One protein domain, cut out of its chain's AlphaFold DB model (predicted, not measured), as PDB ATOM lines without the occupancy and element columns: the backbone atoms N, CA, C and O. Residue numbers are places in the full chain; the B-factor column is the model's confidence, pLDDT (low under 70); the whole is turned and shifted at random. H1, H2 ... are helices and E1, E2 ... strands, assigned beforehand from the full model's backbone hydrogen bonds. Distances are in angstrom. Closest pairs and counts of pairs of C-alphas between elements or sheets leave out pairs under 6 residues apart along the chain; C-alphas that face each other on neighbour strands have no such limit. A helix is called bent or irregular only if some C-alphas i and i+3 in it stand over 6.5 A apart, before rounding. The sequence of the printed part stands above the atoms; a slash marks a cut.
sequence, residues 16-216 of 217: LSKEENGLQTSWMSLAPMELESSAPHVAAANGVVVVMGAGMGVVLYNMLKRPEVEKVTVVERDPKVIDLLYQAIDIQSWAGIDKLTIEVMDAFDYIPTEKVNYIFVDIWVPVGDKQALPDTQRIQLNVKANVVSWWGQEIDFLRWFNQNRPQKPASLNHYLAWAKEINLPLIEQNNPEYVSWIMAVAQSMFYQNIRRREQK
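Overview. This is residues 16 to 216 of the 217 residues of an uncharacterized protein of Gammaproteobacteria bacterium (UniProt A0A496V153). A twisted sheet of five parallel strands has helices over both faces, H1 and H2 on one and H4 on the other; beyond its E7 edge lies a second group of crossed helices, H5, H6 and H7, with H8 at the far end. The hairpin of E1 and E2 reaches away from this body. The printed part has 201 residues in the order E1 E2 H1 E3 H2 E4 H3 E5 E6 H4 E7 H5 H6 H7 H8, class mixed, helices and strands. The sheet's order is E5 E4 E3 E6 E7; the whole is compact, radius of gyration of the C-alphas 17.4 A, spanning 51 by 44 by 28 A.

Arrangement. The sheet runs E5, residues 100 to 104, E4, 69 to 76, E3, 47 to 52, E6, 118 to 121, and E7, 147 to 150. Pairs within hydrogen-bond range include N 101 and O 72 at 2.8 A, N 73 and O 49 at 2.8 A, N 50 and O 118 at 2.9 A, and N 119 and O 147 at 2.9 A. H1, residues 32 to 44, and H2, 58 to 65, are on the same face, at heights over the sheet of 10.0 A and 8.9 A; they touch, the closest C-alphas being those of Val 42 and Met 63, 6.1 A apart. H4, residues 132 to 143, is on the opposite face at 8.7 A, giving three layers, helices on both faces of a sheet. E3, H2, E4 form a strand-helix-strand unit, two parallel neighbour strands joined through a helix, as do E4, H3 (residues 79 to 87), E5 and E6, H4, E7; each crossover is right-handed. H3 only grazes the sheet with residues 79 to 82. H6, residues 172 to 182, touches H5, residues 153 to 164, at 86 degrees, about perpendicular (closest C-alphas Trp 178 and Phe 157, 7.0 A), through residues 157 to 161 of H5 alone. H6 also touches H7, residues 192 to 203, at 80 degrees, about perpendicular (closest C-alphas Leu 172 and Val 195, 6.5 A), through residues 195 to 199 of H7 alone. H8, residues 205 to 214, is close to H5 but not clearly touching, with the C-alphas of Arg 211 and Asn 162 7.0 A apart. E1, residues 16 to 20, and E2, 23 to 29, form an antiparallel hairpin, with N 18 and O 25 2.9 A apart. Every O i to N i+4 pair is within hydrogen-bond range in H2, H3, H5, H6 and H8; H1 has 7 of 9, H4 and H7 7 of 8.

Along the chain. E1 begins at C-alpha 16 (-14.661, 45.771, -26.541), and H8 ends at C-alpha 214 (-13.067, 23.570, -3.969). H1 measures 19.6 A and is irregular, C-alphas 37 and 40 being 7.0 A apart; E4 measures 19.5 A, H7 17.9 A.

Size, cuts and confidence. The C-alphas of Asp 98 and Lys 216 are the two farthest apart, 53.2 A. The printed part has no cut; the links H3 to E5 and E5 to E6 are long. Mean pLDDT of the printed part is 87.8, under 70 at residues 16, 20 to 28, 166 to 168 and 205 to 216.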
ATOM      1  N   LEU A  16     -14.965  46.221 -25.188       67.75
ATOM      2  CA  LEU A  16     -14.661  45.771 -26.541       67.75
ATOM      3  C   LEU A  16     -15.098  44.323 -26.663       67.75
ATOM      4  O   LEU A  16     -14.755  43.478 -25.837       67.75
ATOM      5  N   SER A  17     -15.856  44.041 -27.710       75.25
ATOM      6  CA  SER A  17     -16.322  42.699 -28.015       75.25
ATOM      7  C   SER A  17     -15.598  42.130 -29.221       75.25
ATOM      8  O   SER A  17     -15.358  42.851 -30.190       75.25
ATOM      9  N   LYS A  18     -15.373  40.822 -29.210       71.81
ATOM     10  CA  LYS A  18     -14.986  40.057 -30.390       71.81
ATOM     11  C   LYS A  18     -16.201  39.286 -30.903       71.81
ATOM     12  O   LYS A  18     -17.034  38.845 -30.118       71.81
ATOM     13  N   GLU A  19     -16.311  39.133 -32.217       70.00
ATOM     14  CA  GLU A  19     -17.278  38.210 -32.811       70.00
ATOM     15  C   GLU A  19     -16.568  36.896 -33.143       70.00
ATOM     16  O   GLU A  19     -15.603  36.875 -33.908       70.00
ATOM     17  N   GLU A  20     -17.042  35.795 -32.566       66.25
ATOM     18  CA  GLU A  20     -16.589  34.445 -32.896       66.25
ATOM     19  C   GLU A  20     -17.805  33.557 -33.153       66.25
ATOM     20  O   GLU A  20     -18.703  33.446 -32.321       66.25
ATOM     21  N   ASN A  21     -17.847  32.912 -34.325       67.88
ATOM     22  CA  ASN A  21     -18.936  32.014 -34.732       67.88
ATOM     23  C   ASN A  21     -20.345  32.645 -34.657       67.88
ATOM     24  O   ASN A  21     -21.316  31.959 -34.339       67.88
ATOM     25  N   GLY A  22     -20.466  33.949 -34.933       67.38
ATOM     26  CA  GLY A  22     -21.736  34.684 -34.871       67.38
ATOM     27  C   GLY A  22     -22.211  35.018 -33.451       67.38
ATOM     28  O   GLY A  22     -23.336  35.485 -33.277       67.38
ATOM     29  N   LEU A  23     -21.377  34.781 -32.433       57.81
ATOM     30  CA  LEU A  23     -21.615  35.199 -31.056       57.81
ATOM     31  C   LEU A  23     -20.675  36.349 -30.701       57.81
ATOM     32  O   LEU A  23     -19.463  36.271 -30.895       57.81
ATOM     33  N   GLN A  24     -21.253  37.413 -30.151       61.09
ATOM     34  CA  GLN A  24     -20.501  38.530 -29.603       61.09
ATOM     35  C   GLN A  24     -20.056  38.171 -28.182       61.09
ATOM     36  O   GLN A  24     -20.885  38.000 -27.287       61.09
ATOM     37  N   THR A  25     -18.750  38.039 -27.969       63.78
ATOM     38  CA  THR A  25     -18.149  37.775 -26.658       63.78
ATOM     39  C   THR A  25     -17.386  39.005 -26.180       63.78
ATOM     40  O   THR A  25     -16.794  39.741 -26.969       63.78
ATOM     41  N   SER A  26     -17.433  39.269 -24.872       65.88
ATOM     42  CA  SER A  26     -16.617  40.324 -24.263       65.88
ATOM     43  C   SER A  26     -15.144  39.944 -24.383       65.88
ATOM     44  O   SER A  26     -14.767  38.849 -23.970       65.88
ATOM     45  N   TRP A  27     -14.334  40.836 -24.949       60.28
ATOM     46  CA  TRP A  27     -12.888  40.670 -25.078       60.28
ATOM     47  C   TRP A  27     -12.143  41.424 -23.970       60.28
ATOM     48  O   TRP A  27     -11.288  40.839 -23.321       60.28
ATOM     49  N   MET A  28     -12.515  42.682 -23.703       69.50
ATOM     50  CA  MET A  28     -11.980  43.488 -22.592       69.50
ATOM     51  C   MET A  28     -13.005  44.517 -22.110       69.50
ATOM     52  O   MET A  28     -13.877  44.916 -22.889       69.50
ATOM     53  N   SER A  29     -12.896  44.976 -20.862       71.88
ATOM     54  CA  SER A  29     -13.761  46.026 -20.317       71.88
ATOM     55  C   SER A  29     -12.991  47.138 -19.585       71.88
ATOM     56  O   SER A  29     -11.763  47.145 -19.535       71.88
ATOM     57  N   LEU A  30     -13.728  48.129 -19.069       73.25
ATOM     58  CA  LEU A  30     -13.267  49.102 -18.064       73.25
ATOM     59  C   LEU A  30     -14.043  48.941 -16.752       73.25
ATOM     60  O   LEU A  30     -14.522  49.920 -16.166       73.25
ATOM     61  N   ALA A  31     -14.264  47.706 -16.314       73.81
ATOM     62  CA  ALA A  31     -14.985  47.468 -15.075       73.81
ATOM     63  C   ALA A  31     -14.161  47.988 -13.876       73.81
ATOM     64  O   ALA A  31     -12.934  47.865 -13.874       73.81
ATOM     65  N   PRO A  32     -14.799  48.529 -12.816       72.81
ATOM     66  CA  PRO A  32     -14.085  49.039 -11.639       72.81
ATOM     67  C   PRO A  32     -13.081  48.046 -11.041       72.81
ATOM     68  O   PRO A  32     -11.996  48.438 -10.629       72.81
ATOM     69  N   MET A  33     -13.404  46.750 -11.081       76.56
ATOM     70  CA  MET A  33     -12.509  45.683 -10.635       76.56
ATOM     71  C   MET A  33     -11.184  45.645 -11.414       76.56
ATOM     72  O   MET A  33     -10.145  45.357 -10.828       76.56
ATOM     73  N   GLU A  34     -11.185  45.942 -12.713       74.25
ATOM     74  CA  GLU A  34      -9.977  45.944 -13.554       74.25
ATOM     75  C   GLU A  34      -9.088  47.152 -13.220       74.25
ATOM     76  O   GLU A  34      -7.862  47.048 -13.150       74.25
ATOM     77  N   LEU A  35      -9.711  48.294 -12.906       78.50
ATOM     78  CA  LEU A  35      -9.009  49.484 -12.414       78.50
ATOM     79  C   LEU A  35      -8.356  49.214 -11.049       78.50
ATOM     80  O   LEU A  35      -7.190  49.536 -10.834       78.50
ATOM     81  N   GLU A  36      -9.104  48.606 -10.129       82.94
ATOM     82  CA  GLU A  36      -8.637  48.316  -8.770       82.94
ATOM     83  C   GLU A  36      -7.546  47.236  -8.752       82.94
ATOM     84  O   GLU A  36      -6.538  47.392  -8.063       82.94
ATOM     85  N   SER A  37      -7.712  46.167  -9.536       84.19
ATOM     86  CA  SER A  37      -6.742  45.065  -9.607       84.19
ATOM     87  C   SER A  37      -5.437  45.465 -10.295       84.19
ATOM     88  O   SER A  37      -4.385  44.956  -9.924       84.19
ATOM     89  N   SER A  38      -5.456  46.424 -11.226       88.50
ATOM     90  CA  SER A  38      -4.237  46.920 -11.885       88.50
ATOM     91  C   SER A  38      -3.450  47.956 -11.063       88.50
ATOM     92  O   SER A  38      -2.240  48.117 -11.260       88.50
ATOM     93  N   ALA A  39      -4.086  48.630 -10.101       90.94
ATOM     94  CA  ALA A  39      -3.477  49.683  -9.284       90.94
ATOM     95  C   ALA A  39      -2.143  49.303  -8.598       90.94
ATOM     96  O   ALA A  39      -1.185  50.076  -8.719       90.94
ATOM     97  N   PRO A  40      -1.999  48.150  -7.906       91.56
ATOM     98  CA  PRO A  40      -0.726  47.793  -7.275       91.56
ATOM     99  C   PRO A  40       0.405  47.537  -8.278       91.56
ATOM    100  O   PRO A  40       1.569  47.785  -7.953       91.56
ATOM    101  N   HIS A  41       0.072  47.083  -9.489       94.31
ATOM    102  CA  HIS A  41       1.028  46.869 -10.575       94.31
ATOM    103  C   HIS A  41       1.515  48.206 -11.136       94.31
ATOM    104  O   HIS A  41       2.716  48.450 -11.243       94.31
ATOM    105  N   VAL A  42       0.594  49.137 -11.395       95.00
ATOM    106  CA  VAL A  42       0.947  50.520 -11.743       95.00
ATOM    107  C   VAL A  42       1.846  51.130 -10.664       95.00
ATOM    108  O   VAL A  42       2.849  51.756 -10.994       95.00
ATOM    109  N   ALA A  43       1.537  50.914  -9.381       94.31
ATOM    110  CA  ALA A  43       2.321  51.436  -8.263       94.31
ATOM    111  C   ALA A  43       3.767  50.908  -8.212       94.31
ATOM    112  O   ALA A  43       4.653  51.620  -7.736       94.31
ATOM    113  N   ALA A  44       4.019  49.699  -8.720       95.50
ATOM    114  CA  ALA A  44       5.340  49.071  -8.746       95.50
ATOM    115  C   ALA A  44       6.208  49.477  -9.957       95.50
ATOM    116  O   ALA A  44       7.423  49.252  -9.943       95.50
ATOM    117  N   ALA A  45       5.607  50.074 -10.992       97.25
ATOM    118  CA  ALA A  45       6.287  50.426 -12.236       97.25
ATOM    119  C   ALA A  45       7.293  51.578 -12.055       97.25
ATOM    120  O   ALA A  45       6.962  52.620 -11.475       97.25
ATOM    121  N   ASN A  46       8.511  51.396 -12.571       97.56
ATOM    122  CA  ASN A  46       9.585  52.394 -12.603       97.56
ATOM    123  C   ASN A  46      10.612  52.086 -13.711       97.56
ATOM    124  O   ASN A  46      10.685  50.949 -14.181       97.56
ATOM    125  N   GLY A  47      11.411  53.086 -14.091       98.38
ATOM    126  CA  GLY A  47      12.478  52.997 -15.088       98.38
ATOM    127  C   GLY A  47      11.952  52.707 -16.493       98.38
ATOM    128  O   GLY A  47      10.950  53.287 -16.921       98.38
ATOM    129  N   VAL A  48      12.627  51.796 -17.197       98.69
ATOM    130  CA  VAL A  48      12.198  51.270 -18.497       98.69
ATOM    131  C   VAL A  48      11.140  50.190 -18.286       98.69
ATOM    132  O   VAL A  48      11.422  49.117 -17.741       98.69
ATOM    133  N   VAL A  49       9.918  50.477 -18.723       98.69
ATOM    134  CA  VAL A  49       8.734  49.632 -18.539       98.69
ATOM    135  C   VAL A  49       8.322  48.988 -19.859       98.69
ATOM    136  O   VAL A  49       8.311  49.649 -20.896       98.69
ATOM    137  N   VAL A  50       7.910  47.721 -19.811       98.75
ATOM    138  CA  VAL A  50       7.220  47.050 -20.923       98.75
ATOM    139  C   VAL A  50       5.825  46.607 -20.480       98.75
ATOM    140  O   VAL A  50       5.663  45.988 -19.429       98.75
ATOM    141  N   VAL A  51       4.822  46.918 -21.295       98.50
ATOM    142  CA  VAL A  51       3.429  46.499 -21.119       98.50
ATOM    143  C   VAL A  51       3.078  45.531 -22.247       98.50
ATOM    144  O   VAL A  51       3.123  45.913 -23.416       98.50
ATOM    145  N   MET A  52       2.761  44.284 -21.904       98.31
ATOM    146  CA  MET A  52       2.311  43.265 -22.856       98.31
ATOM    147  C   MET A  52       0.788  43.232 -22.865       98.31
ATOM    148  O   MET A  52       0.190  42.899 -21.843       98.31
ATOM    149  N   GLY A  53       0.193  43.549 -24.013       96.12
ATOM    150  CA  GLY A  53      -1.241  43.784 -24.147       96.12
ATOM    151  C   GLY A  53      -1.590  45.232 -23.817       96.12
ATOM    152  O   GLY A  53      -1.397  45.711 -22.701       96.12
ATOM    153  N   ALA A  54      -2.095  45.964 -24.808       92.44
ATOM    154  CA  ALA A  54      -2.422  47.378 -24.639       92.44
ATOM    155  C   ALA A  54      -3.737  47.590 -23.868       92.44
ATOM    156  O   ALA A  54      -3.930  48.623 -23.211       92.44
ATOM    157  N   GLY A  55      -4.648  46.618 -23.964       88.75
ATOM    158  CA  GLY A  55      -5.998  46.712 -23.423       88.75
ATOM    159  C   GLY A  55      -6.714  47.977 -23.909       88.75
ATOM    160  O   GLY A  55      -6.527  48.440 -25.033       88.75
ATOM    161  N   MET A  56      -7.495  48.590 -23.019       87.69
ATOM    162  CA  MET A  56      -8.115  49.904 -23.255       87.69
ATOM    163  C   MET A  56      -7.212  51.076 -22.830       87.69
ATOM    164  O   MET A  56      -7.676  52.205 -22.682       87.69
ATOM    165  N   GLY A  57      -5.924  50.820 -22.585       90.69
ATOM    166  CA  GLY A  57      -4.927  51.850 -22.311       90.69
ATOM    167  C   GLY A  57      -4.931  52.438 -20.897       90.69
ATOM    168  O   GLY A  57      -4.167  53.361 -20.641       90.69
ATOM    169  N   VAL A  58      -5.725  51.930 -19.947       91.31
ATOM    170  CA  VAL A  58      -5.744  52.476 -18.571       91.31
ATOM    171  C   VAL A  58      -4.415  52.281 -17.849       91.31
ATOM    172  O   VAL A  58      -3.896  53.223 -17.242       91.31
ATOM    173  N   VAL A  59      -3.862  51.068 -17.877       94.81
ATOM    174  CA  VAL A  59      -2.576  50.787 -17.226       94.81
ATOM    175  C   VAL A  59      -1.477  51.622 -17.875       94.81
ATOM    176  O   VAL A  59      -0.729  52.306 -17.174       94.81
ATOM    177  N   LEU A  60      -1.468  51.659 -19.210       96.56
ATOM    178  CA  LEU A  60      -0.582  52.498 -20.012       96.56
ATOM    179  C   LEU A  60      -0.661  53.977 -19.609       96.56
ATOM    180  O   LEU A  60       0.358  54.574 -19.269       96.56
ATOM    181  N   TYR A  61      -1.863  54.555 -19.587       96.00
ATOM    182  CA  TYR A  61      -2.109  55.946 -19.204       96.00
ATOM    183  C   TYR A  61      -1.502  56.274 -17.840       96.00
ATOM    184  O   TYR A  61      -0.814  57.282 -17.672       96.00
ATOM    185  N   ASN A  62      -1.739  55.408 -16.850       96.06
ATOM    186  CA  ASN A  62      -1.223  55.638 -15.510       96.06
ATOM    187  C   ASN A  62       0.300  55.486 -15.447       96.06
ATOM    188  O   ASN A  62       0.944  56.282 -14.770       96.06
ATOM    189  N   MET A  63       0.889  54.525 -16.163       97.50
ATOM    190  CA  MET A  63       2.345  54.355 -16.213       97.50
ATOM    191  C   MET A  63       3.051  55.527 -16.901       97.50
ATOM    192  O   MET A  63       4.062  55.991 -16.381       97.50
ATOM    193  N   LEU A  64       2.507  56.078 -17.992       97.94
ATOM    194  CA  LEU A  64       3.079  57.260 -18.661       97.94
ATOM    195  C   LEU A  64       3.133  58.479 -17.726       97.94
ATOM    196  O   LEU A  64       4.127  59.215 -17.693       97.94
ATOM    197  N   LYS A  65       2.099  58.647 -16.894       96.69
ATOM    198  CA  LYS A  65       2.001  59.733 -15.909       96.69
ATOM    199  C   LYS A  65       2.922  59.585 -14.705       96.69
ATOM    200  O   LYS A  65       3.096  60.560 -13.973       96.69
ATOM    201  N   ARG A  66       3.497  58.405 -14.463       96.56
ATOM    202  CA  ARG A  66       4.382  58.199 -13.314       96.56
ATOM    203  C   ARG A  66       5.730  58.882 -13.548       96.56
ATOM    204  O   ARG A  66       6.361  58.625 -14.576       96.56
ATOM    205  N   PRO A  67       6.200  59.736 -12.624       96.75
ATOM    206  CA  PRO A  67       7.515  60.355 -12.744       96.75
ATOM    207  C   PRO A  67       8.655  59.338 -12.603       96.75
ATOM    208  O   PRO A  67       9.706  59.537 -13.197       96.75
ATOM    209  N   GLU A  68       8.444  58.234 -11.881       97.38
ATOM    210  CA  GLU A  68       9.424  57.154 -11.729       97.38
ATOM    211  C   GLU A  68       9.579  56.307 -12.998       97.38
ATOM    212  O   GLU A  68      10.502  55.503 -13.078       97.38
ATOM    213  N   VAL A  69       8.669  56.443 -13.970       98.44
ATOM    214  CA  VAL A  69       8.723  55.749 -15.260       98.44
ATOM    215  C   VAL A  69       9.395  56.654 -16.287       98.44
ATOM    216  O   VAL A  69       8.918  57.759 -16.565       98.44
ATOM    217  N   GLU A  70      10.488  56.158 -16.861       98.44
ATOM    218  CA  GLU A  70      11.336  56.870 -17.821       98.44
ATOM    219  C   GLU A  70      10.894  56.605 -19.263       98.44
ATOM    220  O   GLU A  70      10.850  57.521 -20.080       98.44
ATOM    221  N   LYS A  71      10.525  55.355 -19.562       98.56
ATOM    222  CA  LYS A  71      10.092  54.897 -20.885       98.56
ATOM    223  C   LYS A  71       9.039  53.806 -20.739       98.56
ATOM    224  O   LYS A  71       9.139  52.981 -19.833       98.56
ATOM    225  N   VAL A  72       8.062  53.780 -21.639       98.62
ATOM    226  CA  VAL A  72       7.067  52.705 -21.727       98.62
ATOM    227  C   VAL A  72       7.064  52.144 -23.141       98.62
ATOM    228  O   VAL A  72       6.780  52.872 -24.088       98.62
ATOM    229  N   THR A  73       7.326  50.850 -23.284       98.75
ATOM    230  CA  THR A  73       7.078  50.120 -24.531       98.75
ATOM    231  C   THR A  73       5.799  49.308 -24.389       98.75
ATOM    232  O   THR A  73       5.699  48.472 -23.494       98.75
ATOM    233  N   VAL A  74       4.828  49.528 -25.267       98.44
ATOM    234  CA  VAL A  74       3.623  48.699 -25.370       98.44
ATOM    235  C   VAL A  74       3.814  47.705 -26.497       98.44
ATOM    236  O   VAL A  74       4.102  48.105 -27.623       98.44
ATOM    237  N   VAL A  75       3.624  46.426 -26.197       98.62
ATOM    238  CA  VAL A  75       3.620  45.349 -27.183       98.62
ATOM    239  C   VAL A  75       2.184  44.878 -27.354       98.62
ATOM    240  O   VAL A  75       1.573  44.379 -26.409       98.62
ATOM    241  N   GLU A  76       1.642  45.055 -28.552       97.81
ATOM    242  CA  GLU A  76       0.265  44.694 -28.879       97.81
ATOM    243  C   GLU A  76       0.223  43.965 -30.216       97.81
ATOM    244  O   GLU A  76       0.825  44.396 -31.197       97.81
ATOM    245  N   ARG A  77      -0.509  42.857 -30.270       96.62
ATOM    246  CA  ARG A  77      -0.568  42.016 -31.459       96.62
ATOM    247  C   ARG A  77      -1.553  42.548 -32.494       96.62
ATOM    248  O   ARG A  77      -1.301  42.395 -33.689       96.62
ATOM    249  N   ASP A  78      -2.685  43.103 -32.065       94.31
ATOM    250  CA  ASP A  78      -3.715  43.586 -32.981       94.31
ATOM    251  C   ASP A  78      -3.535  45.089 -33.271       94.31
ATOM    252  O   ASP A  78      -3.811  45.922 -32.401       94.31
ATOM    253  N   PRO A  79      -3.141  45.483 -34.499       93.19
ATOM    254  CA  PRO A  79      -3.007  46.895 -34.853       93.19
ATOM    255  C   PRO A  79      -4.307  47.690 -34.664       93.19
ATOM    256  O   PRO A  79      -4.246  48.892 -34.423       93.19
ATOM    257  N   LYS A  80      -5.484  47.046 -34.690       92.31
ATOM    258  CA  LYS A  80      -6.762  47.731 -34.441       92.31
ATOM    259  C   LYS A  80      -6.902  48.233 -33.007       92.31
ATOM    260  O   LYS A  80      -7.604  49.214 -32.778       92.31
ATOM    261  N   VAL A  81      -6.255  47.580 -32.042       90.50
ATOM    262  CA  VAL A  81      -6.224  48.058 -30.651       90.50
ATOM    263  C   VAL A  81      -5.392  49.338 -30.569       90.50
ATOM    264  O   VAL A  81      -5.791  50.295 -29.910       90.50
ATOM    265  N   ILE A  82      -4.288  49.410 -31.314       94.06
ATOM    266  CA  ILE A  82      -3.485  50.632 -31.424       94.06
ATOM    267  C   ILE A  82      -4.269  51.748 -32.126       94.06
ATOM    268  O   ILE A  82      -4.274  52.884 -31.647       94.06
ATOM    269  N   ASP A  83      -4.994  51.434 -33.203       91.69
ATOM    270  CA  ASP A  83      -5.872  52.402 -33.870       91.69
ATOM    271  C   ASP A  83      -6.944  52.943 -32.918       91.69
ATOM    272  O   ASP A  83      -7.192  54.148 -32.897       91.69
ATOM    273  N   LEU A  84      -7.545  52.084 -32.088       90.25
ATOM    274  CA  LEU A  84      -8.506  52.498 -31.066       90.25
ATOM    275  C   LEU A  84      -7.883  53.500 -30.084       90.25
ATOM    276  O   LEU A  84      -8.498  54.530 -29.792       90.25
ATOM    277  N   LEU A  85      -6.670  53.225 -29.593       90.75
ATOM    278  CA  LEU A  85      -5.957  54.129 -28.689       90.75
ATOM    279  C   LEU A  85      -5.759  55.513 -29.327       90.75
ATOM    280  O   LEU A  85      -6.059  56.535 -28.709       90.75
ATOM    281  N   TYR A  86      -5.312  55.574 -30.579       90.75
ATOM    282  CA  TYR A  86      -5.080  56.856 -31.245       90.75
ATOM    283  C   TYR A  86      -6.363  57.581 -31.653       90.75
ATOM    284  O   TYR A  86      -6.453  58.791 -31.480       90.75
ATOM    285  N   GLN A  87      -7.346  56.870 -32.202       89.44
ATOM    286  CA  GLN A  87      -8.498  57.496 -32.856       89.44
ATOM    287  C   GLN A  87      -9.677  57.727 -31.911       89.44
ATOM    288  O   GLN A  87     -10.371  58.731 -32.043       89.44
ATOM    289  N   ALA A  88      -9.929  56.804 -30.980       81.06
ATOM    290  CA  ALA A  88     -11.073  56.896 -30.073       81.06
ATOM    291  C   ALA A  88     -10.696  57.483 -28.710       81.06
ATOM    292  O   ALA A  88     -11.500  58.189 -28.104       81.06
ATOM    293  N   ILE A  89      -9.492  57.175 -28.223       84.88
ATOM    294  CA  ILE A  89      -9.031  57.562 -26.883       84.88
ATOM    295  C   ILE A  89      -8.136  58.817 -26.919       84.88
ATOM    296  O   ILE A  89      -7.997  59.490 -25.898       84.88
ATOM    297  N   ASP A  90      -7.585  59.158 -28.088       90.88
ATOM    298  CA  ASP A  90      -6.679  60.292 -28.310       90.88
ATOM    299  C   ASP A  90      -5.460  60.282 -27.373       90.88
ATOM    300  O   ASP A  90      -5.196  61.224 -26.617       90.88
ATOM    301  N   ILE A  91      -4.682  59.192 -27.424       93.19
ATOM    302  CA  ILE A  91      -3.467  59.064 -26.604       93.19
ATOM    303  C   ILE A  91      -2.417  60.153 -26.874       93.19
ATOM    304  O   ILE A  91      -1.555  60.378 -26.030       93.19
ATOM    305  N   GLN A  92      -2.493  60.874 -27.999       94.12
ATOM    306  CA  GLN A  92      -1.593  61.997 -28.302       94.12
ATOM    307  C   GLN A  92      -1.739  63.147 -27.295       94.12
ATOM    308  O   GLN A  92      -0.793  63.898 -27.063       94.12
ATOM    309  N   SER A  93      -2.908  63.272 -26.664       93.81
ATOM    310  CA  SER A  93      -3.176  64.276 -25.630       93.81
ATOM    311  C   SER A  93      -2.656  63.889 -24.238       93.81
ATOM    312  O   SER A  93      -2.738  64.684 -23.295       93.81
ATOM    313  N   TRP A  94      -2.147  62.665 -24.065       96.31
ATOM    314  CA  TRP A  94      -1.793  62.143 -22.751       96.31
ATOM    315  C   TRP A  94      -0.495  62.743 -22.212       96.31
ATOM    316  O   TRP A  94       0.513  62.877 -22.901       96.31
ATOM    317  N   ALA A  95      -0.492  63.052 -20.915       95.88
ATOM    318  CA  ALA A  95       0.726  63.457 -20.228       95.88
ATOM    319  C   ALA A  95       1.737  62.298 -20.195       95.88
ATOM    320  O   ALA A  95       1.393  61.185 -19.794       95.88
ATOM    321  N   GLY A  96       2.985  62.580 -20.577       96.62
ATOM    322  CA  GLY A  96       4.054  61.583 -20.659       96.62
ATOM    323  C   GLY A  96       4.053  60.759 -21.949       96.62
ATOM    324  O   GLY A  96       4.778  59.772 -22.013       96.62
ATOM    325  N   ILE A  97       3.256  61.128 -22.963       97.44
ATOM    326  CA  ILE A  97       3.201  60.432 -24.261       97.44
ATOM    327  C   ILE A  97       4.565  60.350 -24.963       97.44
ATOM    328  O   ILE A  97       4.835  59.397 -25.684       97.44
ATOM    329  N   ASP A  98       5.463  61.297 -24.694       97.69
ATOM    330  CA  ASP A  98       6.847  61.322 -25.173       97.69
ATOM    331  C   ASP A  98       7.685  60.122 -24.696       97.69
ATOM    332  O   ASP A  98       8.689  59.782 -25.320       97.69
ATOM    333  N   LYS A  99       7.247  59.438 -23.634       98.00
ATOM    334  CA  LYS A  99       7.870  58.214 -23.113       98.00
ATOM    335  C   LYS A  99       7.448  56.953 -23.870       98.00
ATOM    336  O   LYS A  99       8.019  55.890 -23.621       98.00
ATOM    337  N   LEU A 100       6.411  57.029 -24.710       98.44
ATOM    338  CA  LEU A 100       5.771  55.863 -25.314       98.44
ATOM    339  C   LEU A 100       6.510  55.374 -26.563       98.44
ATOM    340  O   LEU A 100       6.813  56.129 -27.480       98.44
ATOM    341  N   THR A 101       6.721  54.066 -26.635       98.19
ATOM    342  CA  THR A 101       7.051  53.315 -27.850       98.19
ATOM    343  C   THR A 101       6.008  52.213 -28.040       98.19
ATOM    344  O   THR A 101       5.596  51.586 -27.067       98.19
ATOM    345  N   ILE A 102       5.557  51.971 -29.271       98.00
ATOM    346  CA  ILE A 102       4.601  50.899 -29.589       98.00
ATOM    347  C   ILE A 102       5.263  49.905 -30.538       98.00
ATOM    348  O   ILE A 102       5.823  50.306 -31.557       98.00
ATOM    349  N   GLU A 103       5.140  48.623 -30.215       98.12
ATOM    350  CA  GLU A 103       5.631  47.494 -30.998       98.12
ATOM    351  C   GLU A 103       4.446  46.600 -31.370       98.12
ATOM    352  O   GLU A 103       3.806  46.000 -30.501       98.12
ATOM    353  N   VAL A 104       4.125  46.531 -32.666       98.12
ATOM    354  CA  VAL A 104       3.000  45.720 -33.156       98.12
ATOM    355  C   VAL A 104       3.488  44.310 -33.470       98.12
ATOM    356  O   VAL A 104       3.943  44.033 -34.582       98.12
ATOM    357  N   MET A 105       3.437  43.423 -32.479       97.94
ATOM    358  CA  MET A 105       3.917  42.044 -32.590       97.94
ATOM    359  C   MET A 105       3.319  41.133 -31.514       97.94
ATOM    360  O   MET A 105       2.633  41.584 -30.599       97.94
ATOM    361  N   ASP A 106       3.579  39.830 -31.619       97.94
ATOM    362  CA  ASP A 106       3.205  38.885 -30.570       97.94
ATOM    363  C   ASP A 106       4.098  39.074 -29.327       97.94
ATOM    364  O   ASP A 106       5.324  39.173 -29.432       97.94
ATOM    365  N   ALA A 107       3.483  39.109 -28.140       97.62
ATOM    366  CA  ALA A 107       4.180  39.288 -26.867       97.62
ATOM    367  C   ALA A 107       5.258  38.214 -26.624       97.62
ATOM    368  O   ALA A 107       6.282  38.493 -25.998       97.62
ATOM    369  N   PHE A 108       5.068  36.996 -27.147       98.25
ATOM    370  CA  PHE A 108       6.038  35.907 -27.009       98.25
ATOM    371  C   PHE A 108       7.280  36.057 -27.888       98.25
ATOM    372  O   PHE A 108       8.257  35.341 -27.654       98.25
ATOM    373  N   ASP A 109       7.256  36.961 -28.863       98.31
ATOM    374  CA  ASP A 109       8.362  37.196 -29.794       98.31
ATOM    375  C   ASP A 109       9.158  38.463 -29.439       98.31
ATOM    376  O   ASP A 109      10.224  38.708 -30.007       98.31
ATOM    377  N   TYR A 110       8.670  39.270 -28.491       98.50
ATOM    378  CA  TYR A 110       9.314  40.524 -28.118       98.50
ATOM    379  C   TYR A 110      10.640  40.297 -27.384       98.50
ATOM    380  O   TYR A 110      10.711  39.592 -26.373       98.50
ATOM    381  N   ILE A 111      11.692  40.959 -27.871       98.38
ATOM    382  CA  ILE A 111      13.022  40.992 -27.262       98.38
ATOM    383  C   ILE A 111      13.426  42.464 -27.116       98.38
ATOM    384  O   ILE A 111      13.523  43.163 -28.126       98.38
ATOM    385  N   PRO A 112      13.679  42.958 -25.891       97.69
ATOM    386  CA  PRO A 112      14.033  44.353 -25.691       97.69
ATOM    387  C   PRO A 112      15.452  44.637 -26.196       97.69
ATOM    388  O   PRO A 112      16.359  43.811 -26.087       97.69
ATOM    389  N   THR A 113      15.660  45.846 -26.711       96.12
ATOM    390  CA  THR A 113      16.977  46.339 -27.153       96.12
ATOM    391  C   THR A 113      17.797  46.953 -26.018       96.12
ATOM    392  O   THR A 113      18.988  47.218 -26.177       96.12
ATOM    393  N   GLU A 114      17.175  47.158 -24.859       96.50
ATOM    394  CA  GLU A 114      17.759  47.758 -23.665       96.50
ATOM    395  C   GLU A 114      17.330  47.001 -22.402       96.50
ATOM    396  O   GLU A 114      16.483  46.107 -22.436       96.50
ATOM    397  N   LYS A 115      17.941  47.331 -21.262       97.94
ATOM    398  CA  LYS A 115      17.604  46.686 -19.993       97.94
ATOM    399  C   LYS A 115      16.223  47.144 -19.522       97.94
ATOM    400  O   LYS A 115      16.011  48.332 -19.318       97.94
ATOM    401  N   VAL A 116      15.335  46.188 -19.255       98.56
ATOM    402  CA  VAL A 116      13.985  46.462 -18.748       98.56
ATOM    403  C   VAL A 116      13.961  46.413 -17.220       98.56
ATOM    404  O   VAL A 116      14.434  45.462 -16.591       98.56
ATOM    405  N   ASN A 117      13.406  47.450 -16.599       98.62
ATOM    406  CA  ASN A 117      13.228  47.522 -15.153       98.62
ATOM    407  C   ASN A 117      11.983  46.761 -14.706       98.62
ATOM    408  O   ASN A 117      12.038  46.050 -13.703       98.62
ATOM    409  N   TYR A 118      10.885  46.889 -15.447       98.62
ATOM    410  CA  TYR A 118       9.586  46.375 -15.032       98.62
ATOM    411  C   TYR A 118       8.764  45.868 -16.219       98.62
ATOM    412  O   TYR A 118       8.679  46.553 -17.239       98.62
ATOM    413  N   ILE A 119       8.115  44.710 -16.065       98.50
ATOM    414  CA  ILE A 119       7.059  44.262 -16.982       98.50
ATOM    415  C   ILE A 119       5.703  44.111 -16.300       98.50
ATOM    416  O   ILE A 119       5.603  43.638 -15.163       98.50
ATOM    417  N   PHE A 120       4.659  44.461 -17.046       98.31
ATOM    418  CA  PHE A 120       3.273  44.105 -16.758       98.31
ATOM    419  C   PHE A 120       2.687  43.336 -17.939       98.31
ATOM    420  O   PHE A 120       2.806  43.782 -19.081       98.31
ATOM    421  N   VAL A 121       2.085  42.181 -17.661       98.00
ATOM    422  CA  VAL A 121       1.505  41.294 -18.676       98.00
ATOM    423  C   VAL A 121      -0.001  41.163 -18.478       98.00
ATOM    424  O   VAL A 121      -0.455  40.750 -17.412       98.00
ATOM    425  N   ASP A 122      -0.763  41.496 -19.516       95.25
ATOM    426  CA  ASP A 122      -2.221  41.408 -19.546       95.25
ATOM    427  C   ASP A 122      -2.708  41.077 -20.967       95.25
ATOM    428  O   ASP A 122      -3.050  41.951 -21.762       95.25
ATOM    429  N   ILE A 123      -2.660  39.788 -21.318       94.06
ATOM    430  CA  ILE A 123      -2.981  39.285 -22.668       94.06
ATOM    431  C   ILE A 123      -4.117  38.248 -22.671       94.06
ATOM    432  O   ILE A 123      -4.340  37.575 -23.680       94.06
ATOM    433  N   TRP A 124      -4.819  38.085 -21.546       91.31
ATOM    434  CA  TRP A 124      -5.848  37.057 -21.360       91.31
ATOM    435  C   TRP A 124      -7.228  37.680 -21.187       91.31
ATOM    436  O   TRP A 124      -7.368  38.816 -20.752       91.31
ATOM    437  N   VAL A 125      -8.266  36.905 -21.505       82.25
ATOM    438  CA  VAL A 125      -9.658  37.352 -21.349       82.25
ATOM    439  C   VAL A 125     -10.144  37.201 -19.898       82.25
ATOM    440  O   VAL A 125     -10.707  38.154 -19.362       82.25
ATOM    441  N   PRO A 126      -9.979  36.042 -19.223       82.19
ATOM    442  CA  PRO A 126     -10.394  35.920 -17.832       82.19
ATOM    443  C   PRO A 126      -9.283  36.337 -16.860       82.19
ATOM    444  O   PRO A 126      -8.136  35.906 -16.974       82.19
ATOM    445  N   VAL A 127      -9.662  37.074 -15.813       78.06
ATOM    446  CA  VAL A 127      -8.783  37.319 -14.658       78.06
ATOM    447  C   VAL A 127      -8.349  35.989 -14.047       78.06
ATOM    448  O   VAL A 127      -9.185  35.131 -13.743       78.06
ATOM    449  N   GLY A 128      -7.046  35.833 -13.808       79.06
ATOM    450  CA  GLY A 128      -6.503  34.619 -13.202       79.06
ATOM    451  C   GLY A 128      -6.598  33.399 -14.118       79.06
ATOM    452  O   GLY A 128      -6.763  32.278 -13.613       79.06
ATOM    453  N   ASP A 129      -6.521  33.610 -15.439       88.19
ATOM    454  CA  ASP A 129      -6.330  32.540 -16.415       88.19
ATOM    455  C   ASP A 129      -5.194  31.610 -15.958       88.19
ATOM    456  O   ASP A 129      -4.149  32.048 -15.481       88.19
ATOM    457  N   LYS A 130      -5.383  30.297 -16.101       88.81
ATOM    458  CA  LYS A 130      -4.353  29.319 -15.725       88.81
ATOM    459  C   LYS A 130      -3.112  29.411 -16.615       88.81
ATOM    460  O   LYS A 130      -2.065  28.909 -16.212       88.81
ATOM    461  N   GLN A 131      -3.233  30.008 -17.801       94.00
ATOM    462  CA  GLN A 131      -2.107  30.297 -18.684       94.00
ATOM    463  C   GLN A 131      -1.336  31.557 -18.271       94.00
ATOM    464  O   GLN A 131      -0.208  31.733 -18.718       94.00
ATOM    465  N   ALA A 132      -1.864  32.382 -17.357       95.25
ATOM    466  CA  ALA A 132      -1.256  33.669 -17.042       95.25
ATOM    467  C   ALA A 132       0.182  33.559 -16.522       95.25
ATOM    468  O   ALA A 132       1.110  34.177 -17.050       95.25
ATOM    469  N   LEU A 133       0.386  32.694 -15.529       96.25
ATOM    470  CA  LEU A 133       1.708  32.403 -14.990       96.25
ATOM    471  C   LEU A 133       2.679  31.788 -16.027       96.25
ATOM    472  O   LEU A 133       3.762  32.353 -16.198       96.25
ATOM    473  N   PRO A 134       2.370  30.664 -16.713       97.25
ATOM    474  CA  PRO A 134       3.314  30.065 -17.660       97.25
ATOM    475  C   PRO A 134       3.631  30.978 -18.853       97.25
ATOM    476  O   PRO A 134       4.785  31.032 -19.288       97.25
ATOM    477  N   ASP A 135       2.660  31.750 -19.341       98.12
ATOM    478  CA  ASP A 135       2.886  32.728 -20.405       98.12
ATOM    479  C   ASP A 135       3.800  33.861 -19.932       98.12
ATOM    480  O   ASP A 135       4.759  34.218 -20.619       98.12
ATOM    481  N   THR A 136       3.577  34.372 -18.718       98.31
ATOM    482  CA  THR A 136       4.443  35.391 -18.109       98.31
ATOM    483  C   THR A 136       5.870  34.877 -17.925       98.31
ATOM    484  O   THR A 136       6.828  35.589 -18.226       98.31
ATOM    485  N   GLN A 137       6.042  33.626 -17.484       98.25
ATOM    486  CA  GLN A 137       7.362  32.998 -17.392       98.25
ATOM    487  C   GLN A 137       8.040  32.927 -18.763       98.25
ATOM    488  O   GLN A 137       9.218  33.268 -18.876       98.25
ATOM    489  N   ARG A 138       7.304  32.542 -19.813       98.31
ATOM    490  CA  ARG A 138       7.823  32.495 -21.186       98.31
ATOM    491  C   ARG A 138       8.248  33.875 -21.682       98.31
ATOM    492  O   ARG A 138       9.346  34.002 -22.213       98.31
ATOM    493  N   ILE A 139       7.425  34.897 -21.472       98.56
ATOM    494  CA  ILE A 139       7.751  36.287 -21.821       98.56
ATOM    495  C   ILE A 139       9.008  36.744 -21.068       98.56
ATOM    496  O   ILE A 139       9.926  37.315 -21.661       98.56
ATOM    497  N   GLN A 140       9.108  36.431 -19.775       98.38
ATOM    498  CA  GLN A 140      10.253  36.821 -18.956       98.38
ATOM    499  C   GLN A 140      11.574  36.174 -19.409       98.38
ATOM    500  O   GLN A 140      12.632  36.775 -19.210       98.38
ATOM    501  N   LEU A 141      11.554  35.000 -20.057       98.00
ATOM    502  CA  LEU A 141      12.766  34.405 -20.645       98.00
ATOM    503  C   LEU A 141      13.381  35.289 -21.740       98.00
ATOM    504  O   LEU A 141      14.608  35.322 -21.877       98.00
ATOM    505  N   ASN A 142      12.546  36.024 -22.476       97.94
ATOM    506  CA  ASN A 142      12.987  36.957 -23.506       97.94
ATOM    507  C   ASN A 142      13.345  38.320 -22.907       97.94
ATOM    508  O   ASN A 142      14.430  38.839 -23.168       97.94
ATOM    509  N   VAL A 143      12.450  38.881 -22.086       98.31
ATOM    510  CA  VAL A 143      12.561  40.271 -21.612       98.31
ATOM    511  C   VAL A 143      13.578  40.438 -20.489       98.31
ATOM    512  O   VAL A 143      14.293  41.438 -20.452       98.31
ATOM    513  N   LYS A 144      13.676  39.454 -19.586       98.12
ATOM    514  CA  LYS A 144      14.635  39.432 -18.470       98.12
ATOM    515  C   LYS A 144      14.593  40.707 -17.619       98.12
ATOM    516  O   LYS A 144      15.635  41.243 -17.240       98.12
ATOM    517  N   ALA A 145      13.390  41.195 -17.321       98.31
ATOM    518  CA  ALA A 145      13.215  42.393 -16.511       98.31
ATOM    519  C   ALA A 145      13.623  42.178 -15.050       98.31
ATOM    520  O   ALA A 145      13.574  41.054 -14.541       98.31
ATOM    521  N   ASN A 146      13.981  43.267 -14.359       98.00
ATOM    522  CA  ASN A 146      14.305  43.206 -12.930       98.00
ATOM    523  C   ASN A 146      13.078  42.864 -12.073       98.00
ATOM    524  O   ASN A 146      13.242  42.233 -11.036       98.00
ATOM    525  N   VAL A 147      11.882  43.301 -12.483       97.81
ATOM    526  CA  VAL A 147      10.614  43.045 -11.792       97.81
ATOM    527  C   VAL A 147       9.530  42.666 -12.801       97.81
ATOM    528  O   VAL A 147       9.443  43.242 -13.885       97.81
ATOM    529  N   VAL A 148       8.708  41.689 -12.434       97.75
ATOM    530  CA  VAL A 148       7.676  41.074 -13.270       97.75
ATOM    531  C   VAL A 148       6.341  41.096 -12.554       97.75
ATOM    532  O   VAL A 148       6.257  40.871 -11.345       97.75
ATOM    533  N   SER A 149       5.291  41.333 -13.327       96.88
ATOM    534  CA  SER A 149       3.922  41.277 -12.856       96.88
ATOM    535  C   SER A 149       2.951  40.933 -13.972       96.88
ATOM    536  O   SER A 149       3.270  41.098 -15.152       96.88
ATOM    537  N   TRP A 150       1.763  40.479 -13.593       96.44
ATOM    538  CA  TRP A 150       0.694  40.178 -14.533       96.44
ATOM    539  C   TRP A 150      -0.673  40.372 -13.894       96.44
ATOM    540  O   TRP A 150      -0.809  40.379 -12.666       96.44
ATOM    541  N   TRP A 151      -1.689  40.520 -14.734       93.25
ATOM    542  CA  TRP A 151      -3.056  40.664 -14.268       93.25
ATOM    543  C   TRP A 151      -3.581  39.364 -13.642       93.25
ATOM    544  O   TRP A 151      -3.573  38.300 -14.261       93.25
ATOM    545  N   GLY A 152      -4.020  39.439 -12.382       90.31
ATOM    546  CA  GLY A 152      -4.455  38.275 -11.606       90.31
ATOM    547  C   GLY A 152      -3.334  37.547 -10.850       90.31
ATOM    548  O   GLY A 152      -3.563  36.442 -10.352       90.31
ATOM    549  N   GLN A 153      -2.150  38.149 -10.706       93.25
ATOM    550  CA  GLN A 153      -1.029  37.615  -9.916       93.25
ATOM    551  C   GLN A 153      -1.435  37.200  -8.491       93.25
ATOM    552  O   GLN A 153      -1.005  36.160  -7.984       93.25
ATOM    553  N   GLU A 154      -2.310  37.966  -7.843       89.38
ATOM    554  CA  GLU A 154      -2.857  37.641  -6.528       89.38
ATOM    555  C   GLU A 154      -3.705  36.365  -6.544       89.38
ATOM    556  O   GLU A 154      -3.661  35.588  -5.589       89.38
ATOM    557  N   ILE A 155      -4.437  36.100  -7.629       89.06
ATOM    558  CA  ILE A 155      -5.245  34.885  -7.775       89.06
ATOM    559  C   ILE A 155      -4.334  33.665  -7.890       89.06
ATOM    560  O   ILE A 155      -4.604  32.644  -7.252       89.06
ATOM    561  N   ASP A 156      -3.238  33.767  -8.640       91.69
ATOM    562  CA  ASP A 156      -2.276  32.672  -8.778       91.69
ATOM    563  C   ASP A 156      -1.563  32.365  -7.461       91.69
ATOM    564  O   ASP A 156      -1.470  31.193  -7.076       91.69
ATOM    565  N   PHE A 157      -1.156  33.395  -6.712       91.38
ATOM    566  CA  PHE A 157      -0.622  33.206  -5.363       91.38
ATOM    567  C   PHE A 157      -1.628  32.489  -4.462       91.38
ATOM    568  O   PHE A 157      -1.289  31.514  -3.791       91.38
ATOM    569  N   LEU A 158      -2.876  32.955  -4.441       87.81
ATOM    570  CA  LEU A 158      -3.924  32.368  -3.617       87.81
ATOM    571  C   LEU A 158      -4.206  30.915  -4.026       87.81
ATOM    572  O   LEU A 158      -4.379  30.048  -3.168       87.81
ATOM    573  N   ARG A 159      -4.219  30.605  -5.321       87.62
ATOM    574  CA  ARG A 159      -4.399  29.234  -5.814       87.62
ATOM    575  C   ARG A 159      -3.263  28.329  -5.340       87.62
ATOM    576  O   ARG A 159      -3.528  27.271  -4.765       87.62
ATOM    577  N   TRP A 160      -2.018  28.773  -5.503       90.69
ATOM    578  CA  TRP A 160      -0.839  28.067  -5.004       90.69
ATOM    579  C   TRP A 160      -0.888  27.881  -3.482       90.69
ATOM    580  O   TRP A 160      -0.632  26.787  -2.970       90.69
ATOM    581  N   PHE A 161      -1.273  28.924  -2.746       87.62
ATOM    582  CA  PHE A 161      -1.333  28.913  -1.288       87.62
ATOM    583  C   PHE A 161      -2.334  27.877  -0.766       87.62
ATOM    584  O   PHE A 161      -2.012  27.103   0.141       87.62
ATOM    585  N   ASN A 162      -3.522  27.805  -1.376       83.12
ATOM    586  CA  ASN A 162      -4.544  26.819  -1.028       83.12
ATOM    587  C   ASN A 162      -4.087  25.376  -1.254       83.12
ATOM    588  O   ASN A 162      -4.424  24.505  -0.449       83.12
ATOM    589  N   GLN A 163      -3.328  25.126  -2.321       84.31
ATOM    590  CA  GLN A 163      -2.827  23.794  -2.660       84.31
ATOM    591  C   GLN A 163      -1.690  23.348  -1.731       84.31
ATOM    592  O   GLN A 163      -1.616  22.176  -1.368       84.31
ATOM    593  N   ASN A 164      -0.832  24.277  -1.300       82.06
ATOM    594  CA  ASN A 164       0.413  23.938  -0.606       82.06
ATOM    595  C   ASN A 164       0.364  24.097   0.922       82.06
ATOM    596  O   ASN A 164       1.084  23.391   1.634       82.06
ATOM    597  N   ARG A 165      -0.423  25.038   1.468       71.25
ATOM    598  CA  ARG A 165      -0.359  25.417   2.899       71.25
ATOM    599  C   ARG A 165      -1.740  25.735   3.511       71.25
ATOM    600  O   ARG A 165      -1.937  26.812   4.069       71.25
ATOM    601  N   PRO A 166      -2.693  24.784   3.539       64.00
ATOM    602  CA  PRO A 166      -4.096  25.061   3.874       64.00
ATOM    603  C   PRO A 166      -4.395  25.430   5.345       64.00
ATOM    604  O   PRO A 166      -5.546  25.731   5.664       64.00
ATOM    605  N   GLN A 167      -3.423  25.418   6.267       60.91
ATOM    606  CA  GLN A 167      -3.709  25.471   7.714       60.91
ATOM    607  C   GLN A 167      -3.274  26.745   8.461       60.91
ATOM    608  O   GLN A 167      -3.535  26.854   9.656       60.91
ATOM    609  N   LYS A 168      -2.648  27.731   7.802       68.44
ATOM    610  CA  LYS A 168      -2.232  29.004   8.432       68.44
ATOM    611  C   LYS A 168      -2.728  30.208   7.622       68.44
ATOM    612  O   LYS A 168      -3.030  30.031   6.446       68.44
ATOM    613  N   PRO A 169      -2.838  31.416   8.211       75.56
ATOM    614  CA  PRO A 169      -3.027  32.627   7.420       75.56
ATOM    615  C   PRO A 169      -1.838  32.814   6.472       75.56
ATOM    616  O   PRO A 169      -0.695  32.498   6.824       75.56
ATOM    617  N   ALA A 170      -2.113  33.318   5.269       80.94
ATOM    618  CA  ALA A 170      -1.060  33.678   4.333       80.94
ATOM    619  C   ALA A 170      -0.133  34.728   4.977       80.94
ATOM    620  O   ALA A 170      -0.558  35.534   5.809       80.94
ATOM    621  N   SER A 171       1.153  34.675   4.632       83.88
ATOM    622  CA  SER A 171       2.170  35.593   5.154       83.88
ATOM    623  C   SER A 171       3.176  35.954   4.067       83.88
ATOM    624  O   SER A 171       3.269  35.255   3.056       83.88
ATOM    625  N   LEU A 172       3.980  36.995   4.305       84.31
ATOM    626  CA  LEU A 172       5.077  37.383   3.412       84.31
ATOM    627  C   LEU A 172       6.005  36.200   3.090       84.31
ATOM    628  O   LEU A 172       6.355  36.000   1.937       84.31
ATOM    629  N   ASN A 173       6.325  35.350   4.068       87.31
ATOM    630  CA  ASN A 173       7.174  34.176   3.833       87.31
ATOM    631  C   ASN A 173       6.554  33.177   2.848       87.31
ATOM    632  O   ASN A 173       7.282  32.539   2.094       87.31
ATOM    633  N   HIS A 174       5.226  33.027   2.843       88.81
ATOM    634  CA  HIS A 174       4.549  32.174   1.863       88.81
ATOM    635  C   HIS A 174       4.613  32.782   0.465       88.81
ATOM    636  O   HIS A 174       4.868  32.066  -0.495       88.81
ATOM    637  N   TYR A 175       4.421  34.094   0.364       89.81
ATOM    638  CA  TYR A 175       4.515  34.810  -0.901       89.81
ATOM    639  C   TYR A 175       5.938  34.771  -1.478       89.81
ATOM    640  O   TYR A 175       6.117  34.437  -2.641       89.81
ATOM    641  N   LEU A 176       6.964  34.986  -0.649       90.50
ATOM    642  CA  LEU A 176       8.366  34.858  -1.059       90.50
ATOM    643  C   LEU A 176       8.735  33.416  -1.438       90.50
ATOM    644  O   LEU A 176       9.514  33.198  -2.364       90.50
ATOM    645  N   ALA A 177       8.177  32.417  -0.744       91.81
ATOM    646  CA  ALA A 177       8.358  31.017  -1.117       91.81
ATOM    647  C   ALA A 177       7.740  30.717  -2.489       91.81
ATOM    648  O   ALA A 177       8.382  30.056  -3.301       91.81
ATOM    649  N   TRP A 178       6.546  31.249  -2.759       93.38
ATOM    650  CA  TRP A 178       5.895  31.144  -4.061       93.38
ATOM    651  C   TRP A 178       6.696  31.841  -5.165       93.38
ATOM    652  O   TRP A 178       7.004  31.207  -6.167       93.38
ATOM    653  N   ALA A 179       7.121  33.092  -4.951       94.50
ATOM    654  CA  ALA A 179       7.955  33.846  -5.894       94.50
ATOM    655  C   ALA A 179       9.244  33.086  -6.255       94.50
ATOM    656  O   ALA A 179       9.634  32.999  -7.421       94.50
ATOM    657  N   LYS A 180       9.876  32.459  -5.252       94.12
ATOM    658  CA  LYS A 180      11.049  31.601  -5.443       94.12
ATOM    659  C   LYS A 180      10.727  30.328  -6.228       94.12
ATOM    660  O   LYS A 180      11.539  29.917  -7.050       94.12
ATOM    661  N   GLU A 181       9.588  29.694  -5.969       95.69
ATOM    662  CA  GLU A 181       9.164  28.466  -6.653       95.69
ATOM    663  C   GLU A 181       8.875  28.708  -8.136       95.69
ATOM    664  O   GLU A 181       9.345  27.954  -8.984       95.69
ATOM    665  N   ILE A 182       8.167  29.792  -8.456       95.81
ATOM    666  CA  ILE A 182       7.877  30.173  -9.845       95.81
ATOM    667  C   ILE A 182       9.073  30.833 -10.541       95.81
ATOM    668  O   ILE A 182       9.017  31.081 -11.744       95.81
ATOM    669  N   ASN A 183      10.145  31.114  -9.794       96.12
ATOM    670  CA  ASN A 183      11.382  31.716 -10.278       96.12
ATOM    671  C   ASN A 183      11.159  33.044 -11.031       96.12
ATOM    672  O   ASN A 183      11.715  33.263 -12.108       96.12
ATOM    673  N   LEU A 184      10.336  33.930 -10.461       96.56
ATOM    674  CA  LEU A 184      10.092  35.272 -10.990       96.56
ATOM    675  C   LEU A 184      10.435  36.339  -9.942       96.56
ATOM    676  O   LEU A 184      10.095  36.169  -8.769       96.56
ATOM    677  N   PRO A 185      11.073  37.454 -10.342       95.44
ATOM    678  CA  PRO A 185      11.285  38.582  -9.450       95.44
ATOM    679  C   PRO A 185      10.008  39.430  -9.402       95.44
ATOM    680  O   PRO A 185       9.721  40.189 -10.322       95.44
ATOM    681  N   LEU A 186       9.206  39.273  -8.354       95.31
ATOM    682  CA  LEU A 186       7.875  39.873  -8.275       95.31
ATOM    683  C   LEU A 186       7.889  41.293  -7.671       95.31
ATOM    684  O   LEU A 186       8.930  41.831  -7.269       95.31
ATOM    685  N   ILE A 187       6.708  41.922  -7.666       91.44
ATOM    686  CA  ILE A 187       6.522  43.352  -7.382       91.44
ATOM    687  C   ILE A 187       6.726  43.783  -5.932       91.44
ATOM    688  O   ILE A 187       6.848  44.977  -5.686       91.44
ATOM    689  N   GLU A 188       6.804  42.868  -4.971       84.44
ATOM    690  CA  GLU A 188       7.036  43.166  -3.551       84.44
ATOM    691  C   GLU A 188       8.336  43.937  -3.307       84.44
ATOM    692  O   GLU A 188       8.444  44.664  -2.323       84.44
ATOM    693  N   GLN A 189       9.303  43.807  -4.218       79.94
ATOM    694  CA  GLN A 189      10.562  44.549  -4.191       79.94
ATOM    695  C   GLN A 189      10.351  46.055  -4.395       79.94
ATOM    696  O   GLN A 189      11.065  46.861  -3.804       79.94
ATOM    697  N   ASN A 190       9.346  46.424  -5.194       86.12
ATOM    698  CA  ASN A 190       9.027  47.811  -5.538       86.12
ATOM    699  C   ASN A 190       7.744  48.310  -4.853       86.12
ATOM    700  O   ASN A 190       7.520  49.514  -4.779       86.12
ATOM    701  N   ASN A 191       6.898  47.403  -4.361       85.19
ATOM    702  CA  ASN A 191       5.648  47.696  -3.667       85.19
ATOM    703  C   ASN A 191       5.438  46.718  -2.489       85.19
ATOM    704  O   ASN A 191       4.693  45.741  -2.611       85.19
ATOM    705  N   PRO A 192       6.069  46.964  -1.325       82.00
ATOM    706  CA  PRO A 192       5.926  46.100  -0.149       82.00
ATOM    707  C   PRO A 192       4.487  46.010   0.383       82.00
ATOM    708  O   PRO A 192       4.107  45.001   0.985       82.00
ATOM    709  N   GLU A 193       3.670  47.042   0.155       84.12
ATOM    710  CA  GLU A 193       2.277  47.087   0.609       84.12
ATOM    711  C   GLU A 193       1.389  46.093  -0.144       84.12
ATOM    712  O   GLU A 193       0.459  45.545   0.451       84.12
ATOM    713  N   TYR A 194       1.718  45.773  -1.399       86.50
ATOM    714  CA  TYR A 194       0.992  44.789  -2.205       86.50
ATOM    715  C   TYR A 194       0.790  43.464  -1.466       86.50
ATOM    716  O   TYR A 194      -0.318  42.927  -1.399       86.50
ATOM    717  N   VAL A 195       1.853  42.964  -0.832       84.06
ATOM    718  CA  VAL A 195       1.801  41.700  -0.095       84.06
ATOM    719  C   VAL A 195       0.821  41.807   1.067       84.06
ATOM    720  O   VAL A 195       0.035  40.889   1.291       84.06
ATOM    721  N   SER A 196       0.823  42.930   1.788       83.81
ATOM    722  CA  SER A 196      -0.071  43.136   2.929       83.81
ATOM    723  C   SER A 196      -1.551  43.062   2.533       83.81
ATOM    724  O   SER A 196      -2.345  42.442   3.244       83.81
ATOM    725  N   TRP A 197      -1.910  43.595   1.362       83.94
ATOM    726  CA  TRP A 197      -3.276  43.554   0.840       83.94
ATOM    727  C   TRP A 197      -3.683  42.144   0.427       83.94
ATOM    728  O   TRP A 197      -4.757  41.677   0.810       83.94
ATOM    729  N   ILE A 198      -2.801  41.414  -0.263       84.38
ATOM    730  CA  ILE A 198      -3.055  40.011  -0.613       84.38
ATOM    731  C   ILE A 198      -3.269  39.170   0.649       84.38
ATOM    732  O   ILE A 198      -4.175  38.335   0.695       84.38
ATOM    733  N   MET A 199      -2.477  39.401   1.703       84.00
ATOM    734  CA  MET A 199      -2.654  38.691   2.971       84.00
ATOM    735  C   MET A 199      -4.011  38.988   3.611       84.00
ATOM    736  O   MET A 199      -4.647  38.065   4.124       84.00
ATOM    737  N   ALA A 200      -4.485  40.235   3.552       81.75
ATOM    738  CA  ALA A 200      -5.817  40.591   4.037       81.75
ATOM    739  C   ALA A 200      -6.922  39.861   3.250       81.75
ATOM    740  O   ALA A 200      -7.846  39.302   3.847       81.75
ATOM    741  N   VAL A 201      -6.792  39.770   1.922       81.00
ATOM    742  CA  VAL A 201      -7.735  39.033   1.063       81.00
ATOM    743  C   VAL A 201      -7.721  37.533   1.368       81.00
ATOM    744  O   VAL A 201      -8.788  36.938   1.538       81.00
ATOM    745  N   ALA A 202      -6.544  36.924   1.528       76.94
ATOM    746  CA  ALA A 202      -6.395  35.510   1.891       76.94
ATOM    747  C   ALA A 202      -7.046  35.165   3.246       76.94
ATOM    748  O   ALA A 202      -7.459  34.028   3.500       76.94
ATOM    749  N   GLN A 203      -7.133  36.147   4.143       72.88
ATOM    750  CA  GLN A 203      -7.762  36.009   5.455       72.88
ATOM    751  C   GLN A 203      -9.266  36.326   5.432       72.88
ATOM    752  O   GLN A 203      -9.966  36.034   6.403       72.88
ATOM    753  N   SER A 204      -9.791  36.866   4.330       74.81
ATOM    754  CA  SER A 204     -11.204  37.223   4.214       74.81
ATOM    755  C   SER A 204     -12.123  35.995   4.232       74.81
ATOM    756  O   SER A 204     -11.827  34.936   3.670       74.81
ATOM    757  N   MET A 205     -13.307  36.149   4.834       60.38
ATOM    758  CA  MET A 205     -14.346  35.108   4.860       60.38
ATOM    759  C   MET A 205     -14.777  34.656   3.457       60.38
ATOM    760  O   MET A 205     -15.142  33.496   3.264       60.38
ATOM    761  N   PHE A 206     -14.724  35.564   2.479       59.69
ATOM    762  CA  PHE A 206     -15.035  35.279   1.081       59.69
ATOM    763  C   PHE A 206     -14.111  34.194   0.523       59.69
ATOM    764  O   PHE A 206     -14.569  33.141   0.075       59.69
ATOM    765  N   TYR A 207     -12.805  34.399   0.666       62.41
ATOM    766  CA  TYR A 207     -11.804  33.450   0.207       62.41
ATOM    767  C   TYR A 207     -11.854  32.119   0.977       62.41
ATOM    768  O   TYR A 207     -11.807  31.042   0.380       62.41
ATOM    769  N   GLN A 208     -12.058  32.171   2.298       64.81
ATOM    770  CA  GLN A 208     -12.205  30.966   3.125       64.81
ATOM    771  C   GLN A 208     -13.396  30.089   2.692       64.81
ATOM    772  O   GLN A 208     -13.330  28.860   2.787       64.81
ATOM    773  N   ASN A 209     -14.478  30.690   2.189       58.03
ATOM    774  CA  ASN A 209     -15.645  29.964   1.687       58.03
ATOM    775  C   ASN A 209     -15.434  29.370   0.286       58.03
ATOM    776  O   ASN A 209     -15.891  28.250   0.055       58.03
ATOM    777  N   ILE A 210     -14.726  30.062  -0.615       60.59
ATOM    778  CA  ILE A 210     -14.323  29.511  -1.925       60.59
ATOM    779  C   ILE A 210     -13.446  28.275  -1.714       60.59
ATOM    780  O   ILE A 210     -13.774  27.193  -2.199       60.59
ATOM    781  N   ARG A 211     -12.429  28.393  -0.852       60.34
ATOM    782  CA  ARG A 211     -11.543  27.285  -0.473       60.34
ATOM    783  C   ARG A 211     -12.303  26.050   0.018       60.34
ATOM    784  O   ARG A 211     -11.987  24.928  -0.362       60.34
ATOM    785  N   ARG A 212     -13.325  26.237   0.864       61.03
ATOM    786  CA  ARG A 212     -14.149  25.131   1.391       61.03
ATOM    787  C   ARG A 212     -14.991  24.432   0.324       61.03
ATOM    788  O   ARG A 212     -15.367  23.283   0.539       61.03
ATOM    789  N   ARG A 213     -15.355  25.122  -0.760       58.72
ATOM    790  CA  ARG A 213     -16.133  24.547  -1.866       58.72
ATOM    791  C   ARG A 213     -15.238  23.749  -2.808       58.72
ATOM    792  O   ARG A 213     -15.608  22.639  -3.162       58.72
ATOM    793  N   GLU A 214     -14.050  24.260  -3.120       55.38
ATOM    794  CA  GLU A 214     -13.067  23.570  -3.969       55.38
ATOM    795  C   GLU A 214     -12.516  22.287  -3.327       55.38
ATOM    796  O   GLU A 214     -12.255  21.324  -4.028       55.38
ATOM    797  N   GLN A 215     -12.407  22.225  -1.995       54.50
ATOM    798  CA  GLN A 215     -11.990  21.012  -1.267       54.50
ATOM    799  C   GLN A 215     -13.077  19.925  -1.156       54.50
ATOM    800  O   GLN A 215     -12.792  18.830  -0.676       54.50
ATOM    801  N   LYS A 216     -14.331  20.236  -1.506       50.03
ATOM    802  CA  LYS A 216     -15.471  19.299  -1.463       50.03
ATOM    803  C   LYS A 216     -15.868  18.769  -2.847       50.03
ATOM    804  O   LYS A 216     -16.777  17.944  -2.922       50.03
TER     805      LYS A 216